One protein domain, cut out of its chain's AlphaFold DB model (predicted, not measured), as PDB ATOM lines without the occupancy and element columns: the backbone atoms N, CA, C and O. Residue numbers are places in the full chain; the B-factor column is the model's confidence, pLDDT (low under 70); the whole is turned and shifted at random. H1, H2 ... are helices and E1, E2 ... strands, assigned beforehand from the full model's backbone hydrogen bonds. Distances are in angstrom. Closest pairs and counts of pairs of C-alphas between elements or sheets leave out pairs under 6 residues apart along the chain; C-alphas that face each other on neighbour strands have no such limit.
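What this domain is: This is residues 7 to 93 of the 96 residues of an uncharacterized protein of marine sediment metagenome (UniProt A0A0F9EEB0). What would one see first? A long helical hairpin, H1 and H2, makes one end of a rod, and the short H3 packs on both helices toward the hairpin's open end. Beyond them a neck of two short strands, E1 and E2, leads to a head of loop, residues 55 to 78. What builds it? The printed part has 87 residues, with three named helices and two named strands in the order H1, H2, E1, E2, H3; the class is mostly helix, and the sheet, E1 - E2, is antiparallel. How extended is it? It is only just loose, close to extended, with a radius of gyration of the C-alphas of 17.9 A and spans of 60 by 22 by 16 A.

Where its parts are: Where are the long helices? H1, residues 7 to 24, begins at C-alpha 7 (151.912, 363.988, 279.886) and is 26.0 A long; H2, residues 29 to 48, is 28.5 A long. What follows? E1 is residues 52 to 54, E2 residues 79 to 81, and H3, residues 85 to 91, ends at C-alpha 91 (155.378, 363.407, 292.344).

How they stand to each other: How do the helices stand? H1 and H2, a hairpin, touch at a shallow tilt of 15 degrees, opposite ways, closest at the C-alphas of Ala 23 and Arg 32, 5.2 A. H3 touches residues 9 to 17 of H1 at a steep 55 degrees, with C-alphas 13 and 91 closest at 5.8 A, and residues 43 to 48 of H2 at a steep 42 degrees, with C-alphas 47 and 85 closest at 5.6 A. In H1, H2 and H3 every O i to N i+4 pair is within hydrogen-bond range. How do the strands pair? In the hairpin of E1 and E2, N 53 and O 80 are 2.8 A apart.

The domain as a whole: How far does it reach? The two farthest C-alphas, Asp 27 and Gly 74, are 60.0 A apart, and the printed part has no cut. Which link is long? E1 to E2, 24 residues. Where is confidence low? Residues 50 to 51, 59 to 73 and 81 to 82 of the model have pLDDT under 70.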
ATOM      1  N   GLU A   7     151.490 362.581 279.877       84.69
ATOM      2  CA  GLU A   7     151.912 363.988 279.886       84.69
ATOM      3  C   GLU A   7     150.967 364.851 280.730       84.69
ATOM      4  O   GLU A   7     151.436 365.595 281.579       84.69
ATOM      5  N   HIS A   8     149.642 364.667 280.627       85.19
ATOM      6  CA  HIS A   8     148.697 365.387 281.494       85.19
ATOM      7  C   HIS A   8     148.928 365.113 282.989       85.19
ATOM      8  O   HIS A   8     148.859 366.036 283.796       85.19
ATOM      9  N   TYR A   9     149.196 363.862 283.381       83.44
ATOM     10  CA  TYR A   9     149.493 363.549 284.784       83.44
ATOM     11  C   TYR A   9     150.807 364.193 285.245       83.44
ATOM     12  O   TYR A   9     150.880 364.692 286.367       83.44
ATOM     13  N   GLU A  10     151.829 364.205 284.389       85.88
ATOM     14  CA  GLU A  10     153.124 364.834 284.676       85.88
ATOM     15  C   GLU A  10     153.001 366.359 284.799       85.88
ATOM     16  O   GLU A  10     153.528 366.940 285.752       85.88
ATOM     17  N   ASP A  11     152.244 366.997 283.905       91.69
ATOM     18  CA  ASP A  11     151.985 368.436 283.921       91.69
ATOM     19  C   ASP A  11     151.215 368.864 285.173       91.69
ATOM     20  O   ASP A  11     151.588 369.836 285.833       91.69
ATOM     21  N   VAL A  12     150.176 368.111 285.556       90.88
ATOM     22  CA  VAL A  12     149.423 368.380 286.789       90.88
ATOM     23  C   VAL A  12     150.321 368.212 288.014       90.88
ATOM     24  O   VAL A  12     150.334 369.089 288.878       90.88
ATOM     25  N   ALA A  13     151.116 367.140 288.090       89.94
ATOM     26  CA  ALA A  13     152.031 366.933 289.213       89.94
ATOM     27  C   ALA A  13     153.059 368.072 289.330       89.94
ATOM     28  O   ALA A  13     153.303 368.584 290.428       89.94
ATOM     29  N   LYS A  14     153.616 368.520 288.197       91.81
ATOM     30  CA  LYS A  14     154.532 369.663 288.141       91.81
ATOM     31  C   LYS A  14     153.859 370.949 288.624       91.81
ATOM     32  O   LYS A  14     154.408 371.622 289.495       91.81
ATOM     33  N   ALA A  15     152.659 371.252 288.129       93.81
ATOM     34  CA  ALA A  15     151.913 372.443 288.525       93.81
ATOM     35  C   ALA A  15     151.596 372.453 290.029       93.81
ATOM     36  O   ALA A  15     151.774 373.476 290.694       93.81
ATOM     37  N   LEU A  16     151.169 371.321 290.596       92.81
ATOM     38  CA  LEU A  16     150.878 371.210 292.029       92.81
ATOM     39  C   LEU A  16     152.139 371.388 292.882       92.81
ATOM     40  O   LEU A  16     152.104 372.088 293.896       92.81
ATOM     41  N   LYS A  17     153.270 370.825 292.443       89.88
ATOM     42  CA  LYS A  17     154.567 370.991 293.106       89.88
ATOM     43  C   LYS A  17     155.030 372.452 293.109       89.88
ATOM     44  O   LYS A  17     155.454 372.954 294.150       89.88
ATOM     45  N   GLU A  18     154.923 373.139 291.975       92.44
ATOM     46  CA  GLU A  18     155.279 374.559 291.845       92.44
ATOM     47  C   GLU A  18     154.380 375.452 292.712       92.44
ATOM     48  O   GLU A  18     154.879 376.281 293.475       92.44
ATOM     49  N   ASN A  19     153.063 375.226 292.685       90.69
ATOM     50  CA  ASN A  19     152.113 375.971 293.518       90.69
ATOM     51  C   ASN A  19     152.357 375.749 295.013       90.69
ATOM     52  O   ASN A  19     152.226 376.677 295.809       90.69
ATOM     53  N   ARG A  20     152.755 374.538 295.414       87.75
ATOM     54  CA  ARG A  20     153.109 374.257 296.805       87.75
ATOM     55  C   ARG A  20     154.383 374.983 297.223       87.75
ATOM     56  O   ARG A  20     154.425 375.537 298.320       87.75
ATOM     57  N   ALA A  21     155.402 375.004 296.364       88.69
ATOM     58  CA  ALA A  21     156.628 375.755 296.620       88.69
ATOM     59  C   ALA A  21     156.340 377.255 296.784       88.69
ATOM     60  O   ALA A  21     156.859 377.882 297.706       88.69
ATOM     61  N   TRP A  22     155.453 377.806 295.952       90.19
ATOM     62  CA  TRP A  22     154.993 379.186 296.081       90.19
ATOM     63  C   TRP A  22     154.195 379.425 297.371       90.19
ATOM     64  O   TRP A  22     154.451 380.395 298.082       90.19
ATOM     65  N   ALA A  23     153.292 378.510 297.741       88.88
ATOM     66  CA  ALA A  23     152.500 378.625 298.966       88.88
ATOM     67  C   ALA A  23     153.380 378.750 300.222       88.88
ATOM     68  O   ALA A  23     153.071 379.526 301.125       88.88
ATOM     69  N   ILE A  24     154.511 378.035 300.272       86.44
ATOM     70  CA  ILE A  24     155.472 378.114 301.385       86.44
ATOM     71  C   ILE A  24     156.030 379.536 301.553       86.44
ATOM     72  O   ILE A  24     156.251 379.964 302.685       86.44
ATOM     73  N   GLN A  25     156.199 380.277 300.455       90.12
ATOM     74  CA  GLN A  25     156.738 381.641 300.451       90.12
ATOM     75  C   GLN A  25     155.709 382.713 300.836       90.12
ATOM     76  O   GLN A  25     156.073 383.873 300.983       90.12
ATOM     77  N   MET A  26     154.431 382.360 301.007       90.12
ATOM     78  CA  MET A  26     153.403 383.327 301.396       90.12
ATOM     79  C   MET A  26     153.628 383.822 302.828       90.12
ATOM     80  O   MET A  26     153.808 383.012 303.739       90.12
ATOM     81  N   ASP A  27     153.517 385.132 303.052       92.19
ATOM     82  CA  ASP A  27     153.705 385.743 304.379       92.19
ATOM     83  C   ASP A  27     152.610 385.345 305.381       92.19
ATOM     84  O   ASP A  27     152.854 385.172 306.575       92.19
ATOM     85  N   SER A  28     151.382 385.149 304.895       94.69
ATOM     86  CA  SER A  28     150.250 384.757 305.732       94.69
ATOM     87  C   SER A  28     150.257 383.256 306.010       94.69
ATOM     88  O   SER A  28     150.038 382.438 305.114       94.69
ATOM     89  N   ALA A  29     150.420 382.889 307.284       90.81
ATOM     90  CA  ALA A  29     150.313 381.501 307.737       90.81
ATOM     91  C   ALA A  29     148.935 380.888 307.428       90.81
ATOM     92  O   ALA A  29     148.848 379.719 307.055       90.81
ATOM     93  N   HIS A  30     147.865 381.687 307.526       91.50
ATOM     94  CA  HIS A  30     146.520 381.239 307.176       91.50
ATOM     95  C   HIS A  30     146.399 380.954 305.676       91.50
ATOM     96  O   HIS A  30     145.949 379.877 305.289       91.50
ATOM     97  N   ALA A  31     146.871 381.873 304.827       90.00
ATOM     98  CA  ALA A  31     146.824 381.691 303.378       90.00
ATOM     99  C   ALA A  31     147.668 380.488 302.926       90.00
ATOM    100  O   ALA A  31     147.218 379.693 302.102       90.00
ATOM    101  N   ARG A  32     148.844 380.292 303.538       91.62
ATOM    102  CA  ARG A  32     149.692 379.111 303.326       91.62
ATOM    103  C   ARG A  32     148.956 377.811 303.657       91.62
ATOM    104  O   ARG A  32     149.009 376.868 302.872       91.62
ATOM    105  N   GLY A  33     148.256 377.766 304.794       88.50
ATOM    106  CA  GLY A  33     147.467 376.602 305.209       88.50
ATOM    107  C   GLY A  33     146.320 376.289 304.245       88.50
ATOM    108  O   GLY A  33     146.169 375.142 303.824       88.50
ATOM    109  N   VAL A  34     145.561 377.310 303.835       92.19
ATOM    110  CA  VAL A  34     144.464 377.162 302.862       92.19
ATOM    111  C   VAL A  34     144.988 376.654 301.518       92.19
ATOM    112  O   VAL A  34     144.425 375.709 300.963       92.19
ATOM    113  N   MET A  35     146.091 377.215 301.014       92.00
ATOM    114  CA  MET A  35     146.688 376.777 299.750       92.00
ATOM    115  C   MET A  35     147.206 375.340 299.821       92.00
ATOM    116  O   MET A  35     146.906 374.548 298.930       92.00
ATOM    117  N   ALA A  36     147.918 374.967 300.888       88.12
ATOM    118  CA  ALA A  36     148.405 373.601 301.068       88.12
ATOM    119  C   ALA A  36     147.252 372.582 301.135       88.12
ATOM    120  O   ALA A  36     147.300 371.556 300.458       88.12
ATOM    121  N   SER A  37     146.190 372.897 301.887       89.69
ATOM    122  CA  SER A  37     144.996 372.047 301.984       89.69
ATOM    123  C   SER A  37     144.270 371.914 300.645       89.69
ATOM    124  O   SER A  37     143.815 370.825 300.292       89.69
ATOM    125  N   THR A  38     144.163 373.009 299.888       92.19
ATOM    126  CA  THR A  38     143.501 373.025 298.575       92.19
ATOM    127  C   THR A  38     144.275 372.184 297.562       92.19
ATOM    128  O   THR A  38     143.678 371.359 296.875       92.19
ATOM    129  N   ILE A  39     145.606 372.331 297.515       92.25
ATOM    130  CA  ILE A  39     146.490 371.537 296.649       92.25
ATOM    131  C   ILE A  39     146.375 370.044 296.981       92.25
ATOM    132  O   ILE A  39     146.221 369.236 296.068       92.25
ATOM    133  N   GLY A  40     146.402 369.685 298.270       88.12
ATOM    134  CA  GLY A  40     146.239 368.299 298.715       88.12
ATOM    135  C   GLY A  40     144.893 367.707 298.300       88.12
ATOM    136  O   GLY A  40     144.848 366.675 297.636       88.12
ATOM    137  N   THR A  41     143.801 368.420 298.593       90.25
ATOM    138  CA  THR A  41     142.439 367.976 298.249       90.25
ATOM    139  C   THR A  41     142.270 367.802 296.741       90.25
ATOM    140  O   THR A  41     141.692 366.816 296.288       90.25
ATOM    141  N   PHE A  42     142.791 368.736 295.942       90.88
ATOM    142  CA  PHE A  42     142.739 368.624 294.488       90.88
ATOM    143  C   PHE A  42     143.528 367.413 293.982       90.88
ATOM    144  O   PHE A  42     143.021 366.674 293.141       90.88
ATOM    145  N   ALA A  43     144.737 367.181 294.501       88.25
ATOM    146  CA  ALA A  43     145.550 366.033 294.114       88.25
ATOM    147  C   ALA A  43     144.860 364.704 294.446       88.25
ATOM    148  O   ALA A  43     144.883 363.788 293.627       88.25
ATOM    149  N   ASP A  44     144.204 364.616 295.605       83.44
ATOM    150  CA  ASP A  44     143.429 363.441 295.998       83.44
ATOM    151  C   ASP A  44     142.234 363.201 295.077       83.44
ATOM    152  O   ASP A  44     142.035 362.075 294.619       83.44
ATOM    153  N   LEU A  45     141.467 364.247 294.758       85.31
ATOM    154  CA  LEU A  45     140.328 364.154 293.839       85.31
ATOM    155  C   LEU A  45     140.771 363.773 292.423       85.31
ATOM    156  O   LEU A  45     140.154 362.919 291.790       85.31
ATOM    157  N   PHE A  46     141.858 364.370 291.938       85.44
ATOM    158  CA  PHE A  46     142.414 364.067 290.624       85.44
ATOM    159  C   PHE A  46     142.956 362.635 290.557       85.44
ATOM    160  O   PHE A  46     142.721 361.924 289.585       85.44
ATOM    161  N   ALA A  47     143.624 362.177 291.617       79.56
ATOM    162  CA  ALA A  47     144.108 360.808 291.722       79.56
ATOM    163  C   ALA A  47     142.979 359.775 291.892       79.56
ATOM    164  O   ALA A  47     143.159 358.608 291.540       79.56
ATOM    165  N   ALA A  48     141.833 360.182 292.445       76.38
ATOM    166  CA  ALA A  48     140.642 359.348 292.551       76.38
ATOM    167  C   ALA A  48     139.925 359.173 291.201       76.38
ATOM    168  O   ALA A  48     139.326 358.118 290.977       76.38
ATOM    169  N   ASP A  49     140.032 360.137 290.275       73.06
ATOM    170  CA  ASP A  49     139.570 360.004 288.882       73.06
ATOM    171  C   ASP A  49     140.554 359.157 288.050       73.06
ATOM    172  O   ASP A  49     141.091 359.578 287.027       73.06
ATOM    173  N   ALA A  50     140.818 357.935 288.520       67.00
ATOM    174  CA  ALA A  50     141.647 356.937 287.858       67.00
ATOM    175  C   ALA A  50     140.748 356.002 287.035       67.00
ATOM    176  O   ALA A  50     140.250 355.004 287.568       67.00
ATOM    177  N   PRO A  51     140.499 356.286 285.741       67.38
ATOM    178  CA  PRO A  51     139.602 355.460 284.950       67.38
ATOM    179  C   PRO A  51     140.152 354.034 284.875       67.38
ATOM    180  O   PRO A  51     141.325 353.805 284.574       67.38
ATOM    181  N   GLU A  52     139.301 353.052 285.148       74.50
ATOM    182  CA  GLU A  52     139.694 351.650 285.065       74.50
ATOM    183  C   GLU A  52     139.709 351.198 283.600       74.50
ATOM    184  O   GLU A  52     138.815 351.526 282.822       74.50
ATOM    185  N   TRP A  53     140.713 350.425 283.197       72.50
ATOM    186  CA  TRP A  53     140.818 349.850 281.855       72.50
ATOM    187  C   TRP A  53     140.509 348.358 281.892       72.50
ATOM    188  O   TRP A  53     141.073 347.626 282.705       72.50
ATOM    189  N   CYS A  54     139.665 347.876 280.982       75.12
ATOM    190  CA  CYS A  54     139.510 346.444 280.755       75.12
ATOM    191  C   CYS A  54     140.374 346.033 279.565       75.12
ATOM    192  O   CYS A  54     140.053 346.342 278.421       75.12
ATOM    193  N   GLY A  55     141.432 345.261 279.819       72.38
ATOM    194  CA  GLY A  55     142.283 344.723 278.749       72.38
ATOM    195  C   GLY A  55     141.559 343.774 277.789       72.38
ATOM    196  O   GLY A  55     142.030 343.582 276.681       72.38
ATOM    197  N   ARG A  56     140.417 343.200 278.196       74.88
ATOM    198  CA  ARG A  56     139.629 342.282 277.355       74.88
ATOM    199  C   ARG A  56     138.709 342.985 276.366       74.88
ATOM    200  O   ARG A  56     138.473 342.450 275.296       74.88
ATOM    201  N   CYS A  57     138.161 344.133 276.749       73.25
ATOM    202  CA  CYS A  57     137.248 344.886 275.889       73.25
ATOM    203  C   CYS A  57     137.949 346.085 275.233       73.25
ATOM    204  O   CYS A  57     137.290 346.873 274.567       73.25
ATOM    205  N   GLU A  58     139.252 346.250 275.502       73.31
ATOM    206  CA  GLU A  58     140.080 347.384 275.079       73.31
ATOM    207  C   GLU A  58     139.382 348.736 275.285       73.31
ATOM    208  O   GLU A  58     139.464 349.663 274.478       73.31
ATOM    209  N   SER A  59     138.670 348.845 276.405       68.94
ATOM    210  CA  SER A  59     137.837 349.992 276.723       68.94
ATOM    211  C   SER A  59     138.033 350.428 278.169       68.94
ATOM    212  O   SER A  59     138.420 349.649 279.050       68.94
ATOM    213  N   TRP A  60     137.803 351.717 278.401       69.44
ATOM    214  CA  TRP A  60     137.792 352.296 279.740       69.44
ATOM    215  C   TRP A  60     136.406 352.130 280.338       69.44
ATOM    216  O   TRP A  60     135.405 352.138 279.616       69.44
ATOM    217  N   LYS A  61     136.352 352.017 281.659       66.56
ATOM    218  CA  LYS A  61     135.115 352.075 282.415       66.56
ATOM    219  C   LYS A  61     134.557 353.485 282.270       66.56
ATOM    220  O   LYS A  61     134.988 354.415 282.944       66.56
ATOM    221  N   SER A  62     133.646 353.665 281.322       61.00
ATOM    222  CA  SER A  62     132.786 354.837 281.308       61.00
ATOM    223  C   SER A  62     131.752 354.666 282.422       61.00
ATOM    224  O   SER A  62     131.391 353.541 282.771       61.00
ATOM    225  N   GLY A  63     131.218 355.765 282.961       53.78
ATOM    226  CA  GLY A  63     130.069 355.712 283.880       53.78
ATOM    227  C   GLY A  63     128.809 355.057 283.279       53.78
ATOM    228  O   GLY A  63     127.821 354.899 283.980       53.78
ATOM    229  N   TYR A  64     128.865 354.664 282.001       47.19
ATOM    230  CA  TYR A  64     127.841 353.966 281.222       47.19
ATOM    231  C   TYR A  64     128.282 352.550 280.798       47.19
ATOM    232  O   TYR A  64     127.746 352.002 279.835       47.19
ATOM    233  N   ALA A  65     129.300 351.962 281.440       51.81
ATOM    234  CA  ALA A  65     129.657 350.563 281.198       51.81
ATOM    235  C   ALA A  65     128.441 349.668 281.492       51.81
ATOM    236  O   ALA A  65     127.676 349.969 282.408       51.81
ATOM    237  N   SER A  66     128.253 348.622 280.676       49.00
ATOM    238  CA  SER A  66     127.031 347.809 280.648       49.00
ATOM    239  C   SER A  66     126.538 347.479 282.065       49.00
ATOM    240  O   SER A  66     127.349 347.099 282.918       49.00
ATOM    241  N   PRO A  67     125.226 347.602 282.337       51.22
ATOM    242  CA  PRO A  67     124.653 347.423 283.676       51.22
ATOM    243  C   PRO A  67     124.906 346.033 284.291       51.22
ATOM    244  O   PRO A  67     124.587 345.801 285.451       51.22
ATOM    245  N   GLU A  68     125.499 345.112 283.534       57.00
ATOM    246  CA  GLU A  68     125.610 343.695 283.857       57.00
ATOM    247  C   GLU A  68     127.019 343.281 284.319       57.00
ATOM    248  O   GLU A  68     127.188 342.186 284.841       57.00
ATOM    249  N   GLY A  69     128.053 344.124 284.185       60.66
ATOM    250  CA  GLY A  69     129.402 343.790 284.677       60.66
ATOM    251  C   GLY A  69     130.164 342.727 283.859       60.66
ATOM    252  O   GLY A  69     131.272 342.326 284.244       60.66
ATOM    253  N   TYR A  70     129.639 342.325 282.696       63.22
ATOM    254  CA  TYR A  70     130.272 341.398 281.750       63.22
ATOM    255  C   TYR A  70     130.780 342.120 280.485       63.22
ATOM    256  O   TYR A  70     130.113 342.980 279.919       63.22
ATOM    257  N   CYS A  71     131.976 341.733 280.031       65.88
ATOM    258  CA  CYS A  71     132.612 342.171 278.786       65.88
ATOM    259  C   CYS A  71     131.889 341.602 277.550       65.88
ATOM    260  O   CYS A  71     131.203 340.587 277.652       65.88
ATOM    261  N   CYS A  72     132.163 342.155 276.360       68.19
ATOM    262  CA  CYS A  72     131.671 341.693 275.046       68.19
ATOM    263  C   CYS A  72     131.948 340.208 274.717       68.19
ATOM    264  O   CYS A  72     131.404 339.677 273.757       68.19
ATOM    265  N   LEU A  73     132.764 339.531 275.528       68.38
ATOM    266  CA  LEU A  73     133.070 338.102 275.450       68.38
ATOM    267  C   LEU A  73     132.265 337.240 276.451       68.38
ATOM    268  O   LEU A  73     132.644 336.098 276.705       68.38
ATOM    269  N   GLY A  74     131.224 337.783 277.096       70.12
ATOM    270  CA  GLY A  74     130.395 337.064 278.079       70.12
ATOM    271  C   GLY A  74     131.122 336.706 279.384       70.12
ATOM    272  O   GLY A  74     130.715 335.801 280.106       70.12
ATOM    273  N   ARG A  75     132.235 337.384 279.691       72.88
ATOM    274  CA  ARG A  75     133.058 337.158 280.896       72.88
ATOM    275  C   ARG A  75     133.119 338.416 281.758       72.88
ATOM    276  O   ARG A  75     133.101 339.502 281.184       72.88
ATOM    277  N   PRO A  76     133.288 338.312 283.089       75.56
ATOM    278  CA  PRO A  76     133.427 339.484 283.950       75.56
ATOM    279  C   PRO A  76     134.552 340.413 283.479       75.56
ATOM    280  O   PRO A  76     135.614 339.952 283.027       75.56
ATOM    281  N   HIS A  77     134.350 341.723 283.587       73.75
ATOM    282  CA  HIS A  77     135.409 342.685 283.293       73.75
ATOM    283  C   HIS A  77     136.613 342.486 284.229       73.75
ATOM    284  O   HIS A  77     136.465 342.382 285.441       73.75
ATOM    285  N   ALA A  78     137.824 342.451 283.664       76.88
ATOM    286  CA  ALA A  78     139.063 342.566 284.438       76.88
ATOM    287  C   ALA A  78     139.502 344.029 284.420       76.88
ATOM    288  O   ALA A  78     140.434 344.395 283.699       76.88
ATOM    289  N   TRP A  79     138.770 344.856 285.159       75.38
ATOM    290  CA  TRP A  79     139.113 346.255 285.361       75.38
ATOM    291  C   TRP A  79     140.460 346.347 286.080       75.38
ATOM    292  O   TRP A  79     140.674 345.716 287.114       75.38
ATOM    293  N   LYS A  80     141.395 347.087 285.493       71.12
ATOM    294  CA  LYS A  80     142.679 347.421 286.104       71.12
ATOM    295  C   LYS A  80     142.885 348.918 285.984       71.12
ATOM    296  O   LYS A  80     142.797 349.460 284.880       71.12
ATOM    297  N   SER A  81     143.206 349.579 287.089       69.25
ATOM    298  CA  SER A  81     143.756 350.928 287.009       69.25
ATOM    299  C   SER A  81     145.154 350.854 286.394       69.25
ATOM    300  O   SER A  81     145.976 350.029 286.794       69.25
ATOM    301  N   LYS A  82     145.422 351.702 285.399       69.12
ATOM    302  CA  LYS A  82     146.786 351.942 284.896       69.12
ATOM    303  C   LYS A  82     147.475 353.097 285.631       69.12
ATOM    304  O   LYS A  82     148.649 353.350 285.386       69.12
ATOM    305  N   PHE A  83     146.744 353.798 286.491       76.19
ATOM    306  CA  PHE A  83     147.230 354.939 287.242       76.19
ATOM    307  C   PHE A  83     147.672 354.494 288.637       76.19
ATOM    308  O   PHE A  83     146.898 353.881 289.377       76.19
ATOM    309  N   ASN A  84     148.921 354.799 288.984       78.44
ATOM    310  CA  ASN A  84     149.459 354.567 290.316       78.44
ATOM    311  C   ASN A  84     149.297 355.845 291.151       78.44
ATOM    312  O   ASN A  84     150.079 356.789 291.017       78.44
ATOM    313  N   ARG A  85     148.273 355.857 292.012       79.00
ATOM    314  CA  ARG A  85     147.968 356.983 292.904       79.00
ATOM    315  C   ARG A  85     149.146 357.347 293.804       79.00
ATOM    316  O   ARG A  85     149.433 358.529 293.954       79.00
ATOM    317  N   GLU A  86     149.825 356.362 294.380       81.75
ATOM    318  CA  GLU A  86     150.943 356.602 295.302       81.75
ATOM    319  C   GLU A  86     152.091 357.319 294.589       81.75
ATOM    320  O   GLU A  86     152.565 358.343 295.067       81.75
ATOM    321  N   GLN A  87     152.461 356.860 293.388       81.75
ATOM    322  CA  GLN A  87     153.496 357.513 292.576       81.75
ATOM    323  C   GLN A  87     153.113 358.935 292.144       81.75
ATOM    324  O   GLN A  87     153.976 359.805 292.048       81.75
ATOM    325  N   PHE A  88     151.832 359.194 291.878       83.50
ATOM    326  CA  PHE A  88     151.374 360.536 291.522       83.50
ATOM    327  C   PHE A  88     151.410 361.498 292.714       83.50
ATOM    328  O   PHE A  88     151.909 362.616 292.590       83.50
ATOM    329  N   LEU A  89     150.924 361.065 293.881       83.19
ATOM    330  CA  LEU A  89     150.970 361.881 295.097       83.19
ATOM    331  C   LEU A  89     152.413 362.149 295.530       83.19
ATOM    332  O   LEU A  89     152.735 363.279 295.898       83.19
ATOM    333  N   ALA A  90     153.288 361.156 295.365       85.56
ATOM    334  CA  ALA A  90     154.733 361.301 295.480       85.56
ATOM    335  C   ALA A  90     155.299 362.397 294.578       85.56
ATOM    336  O   ALA A  90     155.971 363.319 295.045       85.56
ATOM    337  N   ALA A  91     154.953 362.376 293.288       79.88
ATOM    338  CA  ALA A  91     155.378 363.407 292.344       79.88
ATOM    339  C   ALA A  91     154.871 364.816 292.724       79.88
ATOM    340  O   ALA A  91     155.579 365.803 292.511       79.88
ATOM    341  N   CYS A  92     153.691 364.909 293.346       82.00
ATOM    342  CA  CYS A  92     153.138 366.152 293.895       82.00
ATOM    343  C   CYS A  92     153.792 366.584 295.228       82.00
ATOM    344  O   CYS A  92     153.482 367.656 295.758       82.00
ATOM    345  N   GLY A  93     154.673 365.758 295.804       80.12
ATOM    346  CA  GLY A  93     155.274 365.946 297.127       80.12
ATOM    347  C   GLY A  93     154.294 365.749 298.288       80.12
ATOM    348  O   GLY A  93     154.553 366.221 299.391       80.12
TER     349      GLY A  93